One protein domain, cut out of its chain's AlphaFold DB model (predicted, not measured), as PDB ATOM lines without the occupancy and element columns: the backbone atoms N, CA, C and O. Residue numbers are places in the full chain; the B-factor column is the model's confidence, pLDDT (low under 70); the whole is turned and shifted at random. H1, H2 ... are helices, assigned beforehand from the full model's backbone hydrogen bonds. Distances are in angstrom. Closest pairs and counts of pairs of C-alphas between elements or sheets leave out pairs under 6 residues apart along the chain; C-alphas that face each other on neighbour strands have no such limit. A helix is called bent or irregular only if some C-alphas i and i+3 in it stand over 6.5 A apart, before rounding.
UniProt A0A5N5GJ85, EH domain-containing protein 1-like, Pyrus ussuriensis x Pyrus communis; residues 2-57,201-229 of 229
ATOM      1  N   GLU A   2      29.376  44.911  34.517       47.25
ATOM      2  CA  GLU A   2      29.508  43.999  33.373       47.25
ATOM      3  C   GLU A   2      28.143  43.716  32.729       47.25
ATOM      4  O   GLU A   2      27.111  43.706  33.399       47.25
ATOM      5  N   GLY A   3      28.141  43.512  31.409       52.31
ATOM      6  CA  GLY A   3      26.962  43.599  30.538       52.31
ATOM      7  C   GLY A   3      25.805  42.624  30.802       52.31
ATOM      8  O   GLY A   3      24.728  42.838  30.253       52.31
ATOM      9  N   LEU A   4      25.971  41.601  31.649       55.00
ATOM     10  CA  LEU A   4      24.882  40.690  32.039       55.00
ATOM     11  C   LEU A   4      23.962  41.272  33.125       55.00
ATOM     12  O   LEU A   4      22.752  41.060  33.056       55.00
ATOM     13  N   ASP A   5      24.495  42.053  34.072       54.72
ATOM     14  CA  ASP A   5      23.684  42.700  35.118       54.72
ATOM     15  C   ASP A   5      22.718  43.724  34.497       54.72
ATOM     16  O   ASP A   5      21.552  43.818  34.882       54.72
ATOM     17  N   ALA A   6      23.175  44.448  33.468       57.38
ATOM     18  CA  ALA A   6      22.347  45.390  32.714       57.38
ATOM     19  C   ALA A   6      21.236  44.686  31.912       57.38
ATOM     20  O   ALA A   6      20.125  45.205  31.800       57.38
ATOM     21  N   LEU A   7      21.515  43.487  31.392       55.22
ATOM     22  CA  LEU A   7      20.554  42.680  30.637       55.22
ATOM     23  C   LEU A   7      19.456  42.107  31.545       55.22
ATOM     24  O   LEU A   7      18.284  42.131  31.177       55.22
ATOM     25  N   LEU A   8      19.810  41.667  32.757       56.03
ATOM     26  CA  LEU A   8      18.849  41.207  33.768       56.03
ATOM     27  C   LEU A   8      17.938  42.337  34.276       56.03
ATOM     28  O   LEU A   8      16.764  42.097  34.562       56.03
ATOM     29  N   LEU A   9      18.451  43.571  34.350       60.22
ATOM     30  CA  LEU A   9      17.666  44.755  34.711       60.22
ATOM     31  C   LEU A   9      16.669  45.183  33.618       60.22
ATOM     32  O   LEU A   9      15.631  45.755  33.948       60.22
ATOM     33  N   ALA A  10      16.962  44.900  32.345       54.25
ATOM     34  CA  ALA A  10      16.154  45.326  31.197       54.25
ATOM     35  C   ALA A  10      14.926  44.437  30.912       54.25
ATOM     36  O   ALA A  10      13.975  44.869  30.263       54.25
ATOM     37  N   VAL A  11      14.922  43.192  31.388       57.88
ATOM     38  CA  VAL A  11      13.814  42.241  31.194       57.88
ATOM     39  C   VAL A  11      12.706  42.551  32.215       57.88
ATOM     40  O   VAL A  11      13.055  42.801  33.353       57.88
ATOM     41  N   PRO A  12      11.391  42.543  31.928       60.62
ATOM     42  CA  PRO A  12      10.320  42.718  32.938       60.62
ATOM     43  C   PRO A  12      10.148  41.523  33.906       60.62
ATOM     44  O   PRO A  12      10.449  40.389  33.542       60.62
ATOM     45  N   LEU A  13       9.671  41.727  35.150       58.19
ATOM     46  CA  LEU A  13       9.454  40.627  36.132       58.19
ATOM     47  C   LEU A  13       8.463  39.571  35.604       58.19
ATOM     48  O   LEU A  13       8.542  38.382  35.922       58.19
ATOM     49  N   SER A  14       7.552  39.999  34.730       59.59
ATOM     50  CA  SER A  14       6.577  39.142  34.061       59.59
ATOM     51  C   SER A  14       7.215  38.080  33.157       59.59
ATOM     52  O   SER A  14       6.661  36.984  33.062       59.59
ATOM     53  N   SER A  15       8.394  38.334  32.578       62.81
ATOM     54  CA  SER A  15       9.084  37.433  31.638       62.81
ATOM     55  C   SER A  15      10.140  36.523  32.278       62.81
ATOM     56  O   SER A  15      10.907  35.879  31.569       62.81
ATOM     57  N   VAL A  16      10.187  36.448  33.610       70.69
ATOM     58  CA  VAL A  16      11.022  35.474  34.328       70.69
ATOM     59  C   VAL A  16      10.550  34.044  34.027       70.69
ATOM     60  O   VAL A  16       9.363  33.742  34.190       70.69
ATOM     61  N   THR A  17      11.490  33.181  33.626       75.00
ATOM     62  CA  THR A  17      11.277  31.793  33.173       75.00
ATOM     63  C   THR A  17      11.399  30.732  34.267       75.00
ATOM     64  O   THR A  17      10.891  29.626  34.090       75.00
ATOM     65  N   SER A  18      12.035  31.045  35.401       82.19
ATOM     66  CA  SER A  18      12.211  30.121  36.530       82.19
ATOM     67  C   SER A  18      12.271  30.848  37.882       82.19
ATOM     68  O   SER A  18      12.540  32.048  37.934       82.19
ATOM     69  N   ILE A  19      12.073  30.120  38.992       85.00
ATOM     70  CA  ILE A  19      12.264  30.666  40.353       85.00
ATOM     71  C   ILE A  19      13.691  31.200  40.519       85.00
ATOM     72  O   ILE A  19      13.875  32.285  41.062       85.00
ATOM     73  N   ILE A  20      14.689  30.466  40.018       84.69
ATOM     74  CA  ILE A  20      16.107  30.837  40.121       84.69
ATOM     75  C   ILE A  20      16.357  32.179  39.425       84.69
ATOM     76  O   ILE A  20      16.968  33.065  40.015       84.69
ATOM     77  N   ASP A  21      15.829  32.367  38.214       84.19
ATOM     78  CA  ASP A  21      15.958  33.633  37.480       84.19
ATOM     79  C   ASP A  21      15.275  34.794  38.216       84.19
ATOM     80  O   ASP A  21      15.786  35.915  38.240       84.19
ATOM     81  N   GLY A  22      14.133  34.526  38.854       86.88
ATOM     82  CA  GLY A  22      13.429  35.509  39.671       86.88
ATOM     83  C   GLY A  22      14.234  35.920  40.901       86.88
ATOM     84  O   GLY A  22      14.412  37.112  41.140       86.88
ATOM     85  N   LEU A  23      14.784  34.952  41.637       88.06
ATOM     86  CA  LEU A  23      15.613  35.208  42.818       88.06
ATOM     87  C   LEU A  23      16.911  35.942  42.459       88.06
ATOM     88  O   LEU A  23      17.242  36.933  43.109       88.06
ATOM     89  N   LYS A  24      17.600  35.527  41.386       87.81
ATOM     90  CA  LYS A  24      18.780  36.226  40.839       87.81
ATOM     91  C   LYS A  24      18.490  37.697  40.595       87.81
ATOM     92  O   LYS A  24      19.263  38.580  40.962       87.81
ATOM     93  N   ARG A  25      17.354  37.967  39.962       85.69
ATOM     94  CA  ARG A  25      16.951  39.324  39.639       85.69
ATOM     95  C   ARG A  25      16.630  40.141  40.884       85.69
ATOM     96  O   ARG A  25      17.090  41.275  40.969       85.69
ATOM     97  N   LEU A  26      15.849  39.595  41.817       89.19
ATOM     98  CA  LEU A  26      15.512  40.284  43.065       89.19
ATOM     99  C   LEU A  26      16.781  40.643  43.847       89.19
ATOM    100  O   LEU A  26      16.919  41.782  44.295       89.19
ATOM    101  N   TYR A  27      17.759  39.733  43.885       90.25
ATOM    102  CA  TYR A  27      19.081  40.012  44.437       90.25
ATOM    103  C   TYR A  27      19.754  41.208  43.750       90.25
ATOM    104  O   TYR A  27      20.097  42.180  44.418       90.25
ATOM    105  N   VAL A  28      19.903  41.182  42.419       89.56
ATOM    106  CA  VAL A  28      20.576  42.259  41.667       89.56
ATOM    107  C   VAL A  28      19.851  43.602  41.803       89.56
ATOM    108  O   VAL A  28      20.504  44.641  41.882       89.56
ATOM    109  N   GLN A  29      18.517  43.593  41.830       88.88
ATOM    110  CA  GLN A  29      17.701  44.806  41.856       88.88
ATOM    111  C   GLN A  29      17.622  45.455  43.234       88.88
ATOM    112  O   GLN A  29      17.677  46.682  43.322       88.88
ATOM    113  N   LYS A  30      17.448  44.655  44.290       87.94
ATOM    114  CA  LYS A  30      17.036  45.165  45.604       87.94
ATOM    115  C   LYS A  30      18.101  44.961  46.681       87.94
ATOM    116  O   LYS A  30      18.353  45.889  47.443       87.94
ATOM    117  N   LEU A  31      18.792  43.817  46.702       88.12
ATOM    118  CA  LEU A  31      19.760  43.502  47.762       88.12
ATOM    119  C   LEU A  31      21.203  43.922  47.428       88.12
ATOM    120  O   LEU A  31      21.858  44.580  48.233       88.12
ATOM    121  N   LYS A  32      21.693  43.627  46.220       88.19
ATOM    122  CA  LYS A  32      23.065  43.942  45.779       88.19
ATOM    123  C   LYS A  32      23.425  45.432  45.918       88.19
ATOM    124  O   LYS A  32      24.534  45.720  46.369       88.19
ATOM    125  N   PRO A  33      22.547  46.408  45.594       89.94
ATOM    126  CA  PRO A  33      22.858  47.819  45.818       89.94
ATOM    127  C   PRO A  33      23.092  48.141  47.297       89.94
ATOM    128  O   PRO A  33      23.975  48.945  47.609       89.94
ATOM    129  N   LEU A  34      22.326  47.511  48.198       84.31
ATOM    130  CA  LEU A  34      22.469  47.662  49.646       84.31
ATOM    131  C   LEU A  34      23.819  47.103  50.104       84.31
ATOM    132  O   LEU A  34      24.588  47.819  50.741       84.31
ATOM    133  N   GLU A  35      24.148  45.877  49.694       84.88
ATOM    134  CA  GLU A  35      25.424  45.230  50.020       84.88
ATOM    135  C   GLU A  35      26.630  46.058  49.560       84.88
ATOM    136  O   GLU A  35      27.585  46.232  50.314       84.88
ATOM    137  N   VAL A  36      26.580  46.623  48.350       86.69
ATOM    138  CA  VAL A  36      27.659  47.471  47.814       86.69
ATOM    139  C   VAL A  36      27.755  48.803  48.563       86.69
ATOM    140  O   VAL A  36      28.854  49.232  48.906       86.69
ATOM    141  N   THR A  37      26.621  49.453  48.840       83.88
ATOM    142  CA  THR A  37      26.590  50.772  49.502       83.88
ATOM    143  C   THR A  37      27.148  50.703  50.922       83.88
ATOM    144  O   THR A  37      27.899  51.590  51.325       83.88
ATOM    145  N   TYR A  38      26.825  49.639  51.660       81.81
ATOM    146  CA  TYR A  38      27.291  49.431  53.038       81.81
ATOM    147  C   TYR A  38      28.471  48.464  53.144       81.81
ATOM    148  O   TYR A  38      28.796  48.017  54.241       81.81
ATOM    149  N   LYS A  39      29.131  48.165  52.019       78.75
ATOM    150  CA  LYS A  39      30.368  47.373  51.965       78.75
ATOM    151  C   LYS A  39      30.263  45.998  52.629       78.75
ATOM    152  O   LYS A  39      31.225  45.503  53.199       78.75
ATOM    153  N   PHE A  40      29.107  45.351  52.523       79.62
ATOM    154  CA  PHE A  40      28.817  44.062  53.157       79.62
ATOM    155  C   PHE A  40      29.847  42.968  52.816       79.62
ATOM    156  O   PHE A  40      30.177  42.142  53.666       79.62
ATOM    157  N   ASN A  41      30.407  43.025  51.600       79.56
ATOM    158  CA  ASN A  41      31.496  42.165  51.128       79.56
ATOM    159  C   ASN A  41      32.715  42.151  52.058       79.56
ATOM    160  O   ASN A  41      33.296  41.095  52.284       79.56
ATOM    161  N   ASP A  42      33.054  43.314  52.610       76.31
ATOM    162  CA  ASP A  42      34.251  43.506  53.420       76.31
ATOM    163  C   ASP A  42      34.053  43.014  54.862       76.31
ATOM    164  O   ASP A  42      35.033  42.833  55.575       76.31
ATOM    165  N   PHE A  43      32.803  42.804  55.292       68.75
ATOM    166  CA  PHE A  43      32.449  42.504  56.682       68.75
ATOM    167  C   PHE A  43      31.897  41.097  56.911       68.75
ATOM    168  O   PHE A  43      32.144  40.517  57.966       68.75
ATOM    169  N   VAL A  44      31.107  40.562  55.976       70.94
ATOM    170  CA  VAL A  44      30.332  39.333  56.213       70.94
ATOM    171  C   VAL A  44      30.572  38.298  55.130       70.94
ATOM    172  O   VAL A  44      31.092  37.221  55.413       70.94
ATOM    173  N   SER A  45      30.180  38.591  53.892       74.38
ATOM    174  CA  SER A  45      30.301  37.621  52.809       74.38
ATOM    175  C   SER A  45      30.434  38.277  51.444       74.38
ATOM    176  O   SER A  45      29.830  39.328  51.214       74.38
ATOM    177  N   PRO A  46      31.125  37.625  50.493       82.88
ATOM    178  CA  PRO A  46      31.215  38.114  49.129       82.88
ATOM    179  C   PRO A  46      29.852  38.302  48.448       82.88
ATOM    180  O   PRO A  46      28.873  37.654  48.812       82.88
ATOM    181  N   LEU A  47      29.808  39.156  47.418       85.50
ATOM    182  CA  LEU A  47      28.606  39.338  46.598       85.50
ATOM    183  C   LEU A  47      28.296  38.040  45.846       85.50
ATOM    184  O   LEU A  47      29.211  37.417  45.295       85.50
ATOM    185  N   LEU A  48      27.015  37.684  45.765       86.06
ATOM    186  CA  LEU A  48      26.578  36.482  45.066       86.06
ATOM    187  C   LEU A  48      26.817  36.609  43.558       86.06
ATOM    188  O   LEU A  48      26.517  37.628  42.925       86.06
ATOM    189  N   ARG A  49      27.344  35.535  42.977       84.06
ATOM    190  CA  ARG A  49      27.562  35.351  41.542       84.06
ATOM    191  C   ARG A  49      26.463  34.483  40.953       84.06
ATOM    192  O   ARG A  49      25.818  33.706  41.649       84.06
ATOM    193  N   ASN A  50      26.308  34.529  39.631       81.00
ATOM    194  CA  ASN A  50      25.349  33.674  38.922       81.00
ATOM    195  C   ASN A  50      25.552  32.180  39.228       81.00
ATOM    196  O   ASN A  50      24.568  31.465  39.396       81.00
ATOM    197  N   SER A  51      26.805  31.738  39.389       81.31
ATOM    198  CA  SER A  51      27.151  30.368  39.784       81.31
ATOM    199  C   SER A  51      26.572  29.950  41.131       81.31
ATOM    200  O   SER A  51      26.287  28.772  41.308       81.31
ATOM    201  N   ASP A  52      26.394  30.886  42.066       84.94
ATOM    202  CA  ASP A  52      25.859  30.598  43.400       84.94
ATOM    203  C   ASP A  52      24.351  30.318  43.332       84.94
ATOM    204  O   ASP A  52      23.838  29.467  44.053       84.94
ATOM    205  N   PHE A  53      23.649  30.966  42.399       84.06
ATOM    206  CA  PHE A  53      22.232  30.715  42.129       84.06
ATOM    207  C   PHE A  53      21.999  29.479  41.249       84.06
ATOM    208  O   PHE A  53      21.005  28.779  41.425       84.06
ATOM    209  N   ASP A  54      22.900  29.211  40.300       81.00
ATOM    210  CA  ASP A  54      22.857  28.025  39.429       81.00
ATOM    211  C   ASP A  54      23.462  26.776  40.087       81.00
ATOM    212  O   ASP A  54      23.507  25.694  39.486       81.00
ATOM    213  N   ALA A  55      23.942  26.918  41.324       80.81
ATOM    214  CA  ALA A  55      24.553  25.848  42.079       80.81
ATOM    215  C   ALA A  55      23.575  24.681  42.245       80.81
ATOM    216  O   ALA A  55      22.420  24.828  42.650       80.81
ATOM    217  N   LYS A  56      24.068  23.473  41.973       76.69
ATOM    218  CA  LYS A  56      23.315  22.256  42.276       76.69
ATOM    219  C   LYS A  56      23.235  22.078  43.797       76.69
ATOM    220  O   LYS A  56      24.201  22.418  44.481       76.69
ATOM    221  N   PRO A  57      22.150  21.484  44.325       75.31
ATOM    222  CA  PRO A  57      22.057  21.155  45.742       75.31
ATOM    223  C   PRO A  57      23.289  20.382  46.225       75.31
ATOM    224  O   PRO A  57      23.723  19.424  45.579       75.31
ATOM    225  N   LEU A 201      22.471  55.733  56.525       68.81
ATOM    226  CA  LEU A 201      21.319  54.883  56.251       68.81
ATOM    227  C   LEU A 201      20.376  55.556  55.240       68.81
ATOM    228  O   LEU A 201      19.955  56.699  55.424       68.81
ATOM    229  N   LYS A 202      20.040  54.826  54.177       75.88
ATOM    230  CA  LYS A 202      19.138  55.222  53.092       75.88
ATOM    231  C   LYS A 202      17.842  54.420  53.239       75.88
ATOM    232  O   LYS A 202      17.816  53.282  52.772       75.88
ATOM    233  N   PRO A 203      16.774  54.992  53.834       77.06
ATOM    234  CA  PRO A 203      15.525  54.272  54.106       77.06
ATOM    235  C   PRO A 203      14.954  53.579  52.871       77.06
ATOM    236  O   PRO A 203      14.657  52.399  52.922       77.06
ATOM    237  N   LYS A 204      14.996  54.250  51.711       78.38
ATOM    238  CA  LYS A 204      14.537  53.698  50.426       78.38
ATOM    239  C   LYS A 204      15.155  52.345  50.055       78.38
ATOM    240  O   LYS A 204      14.533  51.574  49.338       78.38
ATOM    241  N   MET A 205      16.399  52.085  50.461       72.38
ATOM    242  CA  MET A 205      17.065  50.812  50.167       72.38
ATOM    243  C   MET A 205      16.614  49.708  51.121       72.38
ATOM    244  O   MET A 205      16.541  48.555  50.713       72.38
ATOM    245  N   ILE A 206      16.298  50.069  52.366       76.44
ATOM    246  CA  ILE A 206      15.712  49.158  53.352       76.44
ATOM    247  C   ILE A 206      14.282  48.820  52.937       76.44
ATOM    248  O   ILE A 206      13.975  47.646  52.780       76.44
ATOM    249  N   ASP A 207      13.478  49.834  52.604       79.62
ATOM    250  CA  ASP A 207      12.106  49.664  52.118       79.62
ATOM    251  C   ASP A 207      12.055  48.730  50.897       79.62
ATOM    252  O   ASP A 207      11.174  47.881  50.792       79.62
ATOM    253  N   ALA A 208      13.028  48.841  49.983       81.25
ATOM    254  CA  ALA A 208      13.129  47.950  48.832       81.25
ATOM    255  C   ALA A 208      13.392  46.490  49.241       81.25
ATOM    256  O   ALA A 208      12.783  45.583  48.678       81.25
ATOM    257  N   VAL A 209      14.282  46.241  50.205       79.62
ATOM    258  CA  VAL A 209      14.550  44.883  50.707       79.62
ATOM    259  C   VAL A 209      13.355  44.337  51.492       79.62
ATOM    260  O   VAL A 209      12.993  43.178  51.303       79.62
ATOM    261  N   ASP A 210      12.685  45.161  52.291       79.62
ATOM    262  CA  ASP A 210      11.477  44.763  53.015       79.62
ATOM    263  C   ASP A 210      10.334  44.416  52.050       79.62
ATOM    264  O   ASP A 210       9.664  43.396  52.222       79.62
ATOM    265  N   GLU A 211      10.151  45.191  50.977       89.81
ATOM    266  CA  GLU A 211       9.196  44.881  49.908       89.81
ATOM    267  C   GLU A 211       9.548  43.561  49.199       89.81
ATOM    268  O   GLU A 211       8.668  42.738  48.931       89.81
ATOM    269  N   MET A 212      10.841  43.330  48.938       88.69
ATOM    270  CA  MET A 212      11.326  42.086  48.338       88.69
ATOM    271  C   MET A 212      10.936  40.866  49.179       88.69
ATOM    272  O   MET A 212      10.446  39.870  48.644       88.69
ATOM    273  N   LEU A 213      11.159  40.944  50.492       83.38
ATOM    274  CA  LEU A 213      10.875  39.863  51.435       83.38
ATOM    275  C   LEU A 213       9.368  39.693  51.673       83.38
ATOM    276  O   LEU A 213       8.879  38.565  51.728       83.38
ATOM    277  N   GLY A 214       8.637  40.800  51.807       85.31
ATOM    278  CA  GLY A 214       7.217  40.811  52.157       85.31
ATOM    279  C   GLY A 214       6.275  40.491  50.998       85.31
ATOM    280  O   GLY A 214       5.206  39.923  51.228       85.31
ATOM    281  N   TYR A 215       6.659  40.821  49.761       89.56
ATOM    282  CA  TYR A 215       5.770  40.726  48.601       89.56
ATOM    283  C   TYR A 215       6.404  39.995  47.417       89.56
ATOM    284  O   TYR A 215       5.839  39.004  46.952       89.56
ATOM    285  N   ASP A 216       7.579  40.423  46.945       86.06
ATOM    286  CA  ASP A 216       8.116  39.915  45.673       86.06
ATOM    287  C   ASP A 216       8.471  38.426  45.715       86.06
ATOM    288  O   ASP A 216       8.133  37.683  44.793       86.06
ATOM    289  N   ILE A 217       9.153  37.975  46.774       86.62
ATOM    290  CA  ILE A 217       9.518  36.562  46.935       86.62
ATOM    291  C   ILE A 217       8.260  35.691  47.083       86.62
ATOM    292  O   ILE A 217       8.139  34.719  46.332       86.62
ATOM    293  N   PRO A 218       7.299  36.006  47.978       87.69
ATOM    294  CA  PRO A 218       6.038  35.271  48.047       87.69
ATOM    295  C   PRO A 218       5.293  35.184  46.709       87.69
ATOM    296  O   PRO A 218       4.838  34.103  46.336       87.69
ATOM    297  N   GLU A 219       5.183  36.284  45.960       87.12
ATOM    298  CA  GLU A 219       4.517  36.291  44.648       87.12
ATOM    299  C   GLU A 219       5.281  35.469  43.602       87.12
ATOM    300  O   GLU A 219       4.678  34.708  42.838       87.12
ATOM    301  N   LEU A 220       6.615  35.544  43.602       85.69
ATOM    302  CA  LEU A 220       7.458  34.712  42.748       85.69
ATOM    303  C   LEU A 220       7.233  33.221  43.030       85.69
ATOM    304  O   LEU A 220       7.058  32.440  42.095       85.69
ATOM    305  N   LEU A 221       7.198  32.826  44.304       83.88
ATOM    306  CA  LEU A 221       6.957  31.439  44.704       83.88
ATOM    307  C   LEU A 221       5.546  30.969  44.323       83.88
ATOM    308  O   LEU A 221       5.388  29.841  43.871       83.88
ATOM    309  N   LYS A 222       4.522  31.830  44.413       84.19
ATOM    310  CA  LYS A 222       3.163  31.498  43.940       84.19
ATOM    311  C   LYS A 222       3.106  31.249  42.431       84.19
ATOM    312  O   LYS A 222       2.346  30.392  41.982       84.19
ATOM    313  N   LYS A 223       3.889  31.995  41.639       81.31
ATOM    314  CA  LYS A 223       3.921  31.883  40.169       81.31
ATOM    315  C   LYS A 223       4.432  30.518  39.701       81.31
ATOM    316  O   LYS A 223       3.980  30.006  38.678       81.31
ATOM    317  N   PHE A 224       5.362  29.925  40.443       78.88
ATOM    318  CA  PHE A 224       5.961  28.640  40.116       78.88
ATOM    319  C   PHE A 224       5.486  27.587  41.116       78.88
ATOM    320  O   PHE A 224       6.027  27.462  42.210       78.88
ATOM    321  N   ARG A 225       4.455  26.820  40.732       64.00
ATOM    322  CA  ARG A 225       3.931  25.726  41.560       64.00
ATOM    323  C   ARG A 225       5.045  24.767  41.968       64.00
ATOM    324  O   ARG A 225       5.903  24.425  41.152       64.00
ATOM    325  N   ASN A 226       4.966  24.288  43.203       61.22
ATOM    326  CA  ASN A 226       5.804  23.201  43.673       61.22
ATOM    327  C   ASN A 226       5.571  21.969  42.775       61.22
ATOM    328  O   ASN A 226       4.443  21.483  42.702       61.22
ATOM    329  N   PRO A 227       6.595  21.438  42.083       56.84
ATOM    330  CA  PRO A 227       6.439  20.250  41.242       56.84
ATOM    331  C   PRO A 227       6.166  18.969  42.050       56.84
ATOM    332  O   PRO A 227       6.016  17.898  41.457       56.84
ATOM    333  N   TYR A 228       6.149  19.067  43.382       52.84
ATOM    334  CA  TYR A 228       5.886  17.976  44.312       52.84
ATOM    335  C   TYR A 228       4.521  18.068  45.023       52.84
ATOM    336  O   TYR A 228       4.255  17.193  45.849       52.84
ATOM    337  N   ASP A 229       3.691  19.073  44.707       49.06
ATOM    338  CA  ASP A 229       2.278  19.141  45.135       49.06
ATOM    339  C   ASP A 229       1.354  18.326  44.210       49.06
ATOM    340  O   ASP A 229       1.629  18.249  42.986       49.06
TER     341      ASP A 229
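AT A GLANCE: This is residues 2 to 57 and 201 to 229 of the 229 residues of the protein "EH domain-containing protein 1-like" of Pyrus ussuriensis x Pyrus communis (UniProt A0A5N5GJ85). Two long helices, H2 and H5, lie side by side and run opposite ways, with the short helix H1 crossing H2. After H2 the chain folds back through two one-turn helices, H3 and H4, and H4 meets the first part of H2. The printed part has 85 residues with five named helices, H1 to H5 in chain order, and no named strand; the class is all helix. The whole is compact, with a radius of gyration of the C-alphas of 13.8 A, and spans 40 by 26 by 26 A.

IN THESE COORDINATES: H1, residues 3 to 10, begins at C-alpha 3 (26.962, 43.599, 30.538) and is 11.0 A long. H2, residues 19 to 37, is 26.3 A long, with a kink of 37 degrees near residue 30. H3 holds residues 40 to 43 and H4 residues 50 to 53. H5, residues 203 to 223, is 28.8 A long, has a kink of 30 degrees near residue 216 and ends at C-alpha 223 (3.921, 31.883, 40.169). H2 is only just irregular, with C-alphas 29 and 32 6.7 A apart; H5 is irregular, with C-alphas 214 and 217 7.1 A apart.

HOW THE PARTS SIT: The hub is H2, touching three helices. H1 touches residues 25 to 29 of H2, closest at the C-alphas of Leu 8 and Arg 25, 6.5 A, and is only just about perpendicular to it at 73 degrees. H3 is close to H2 but not clearly touching; their closest C-alphas, Glu 35 and Asn 41, are 6.9 A apart. H4 only just touches residues 20 to 24 of H2, with 3 pairs of C-alphas within 8 A, the closest those of Ile 20 and Phe 53, 6.4 A. H5 touches H2 at a shallow tilt of 7 degrees, opposite ways, closest at the C-alphas of Lys 30 and Val 209, 5.7 A. H1 and H5 are apart. Every O i to N i+4 pair is within hydrogen-bond range in H1, 12 of 15 in H2 and 15 of 17 in H5; H3 and H4 are too short for such a pair.

THE WHOLE: The farthest C-alphas, Leu 201 and Asp 229, are 42.0 A apart. Residues 58 to 200 are not printed, and C-alphas 57 and 201 are 35.3 A apart across the cut. Of the links printed whole, H2 to H3 is tight, and H1 to H2 and H3 to H4 are short. The mean pLDDT of the printed part is 76.7; residues 2 to 15, 43, 201 and 225 to 229 are under 70.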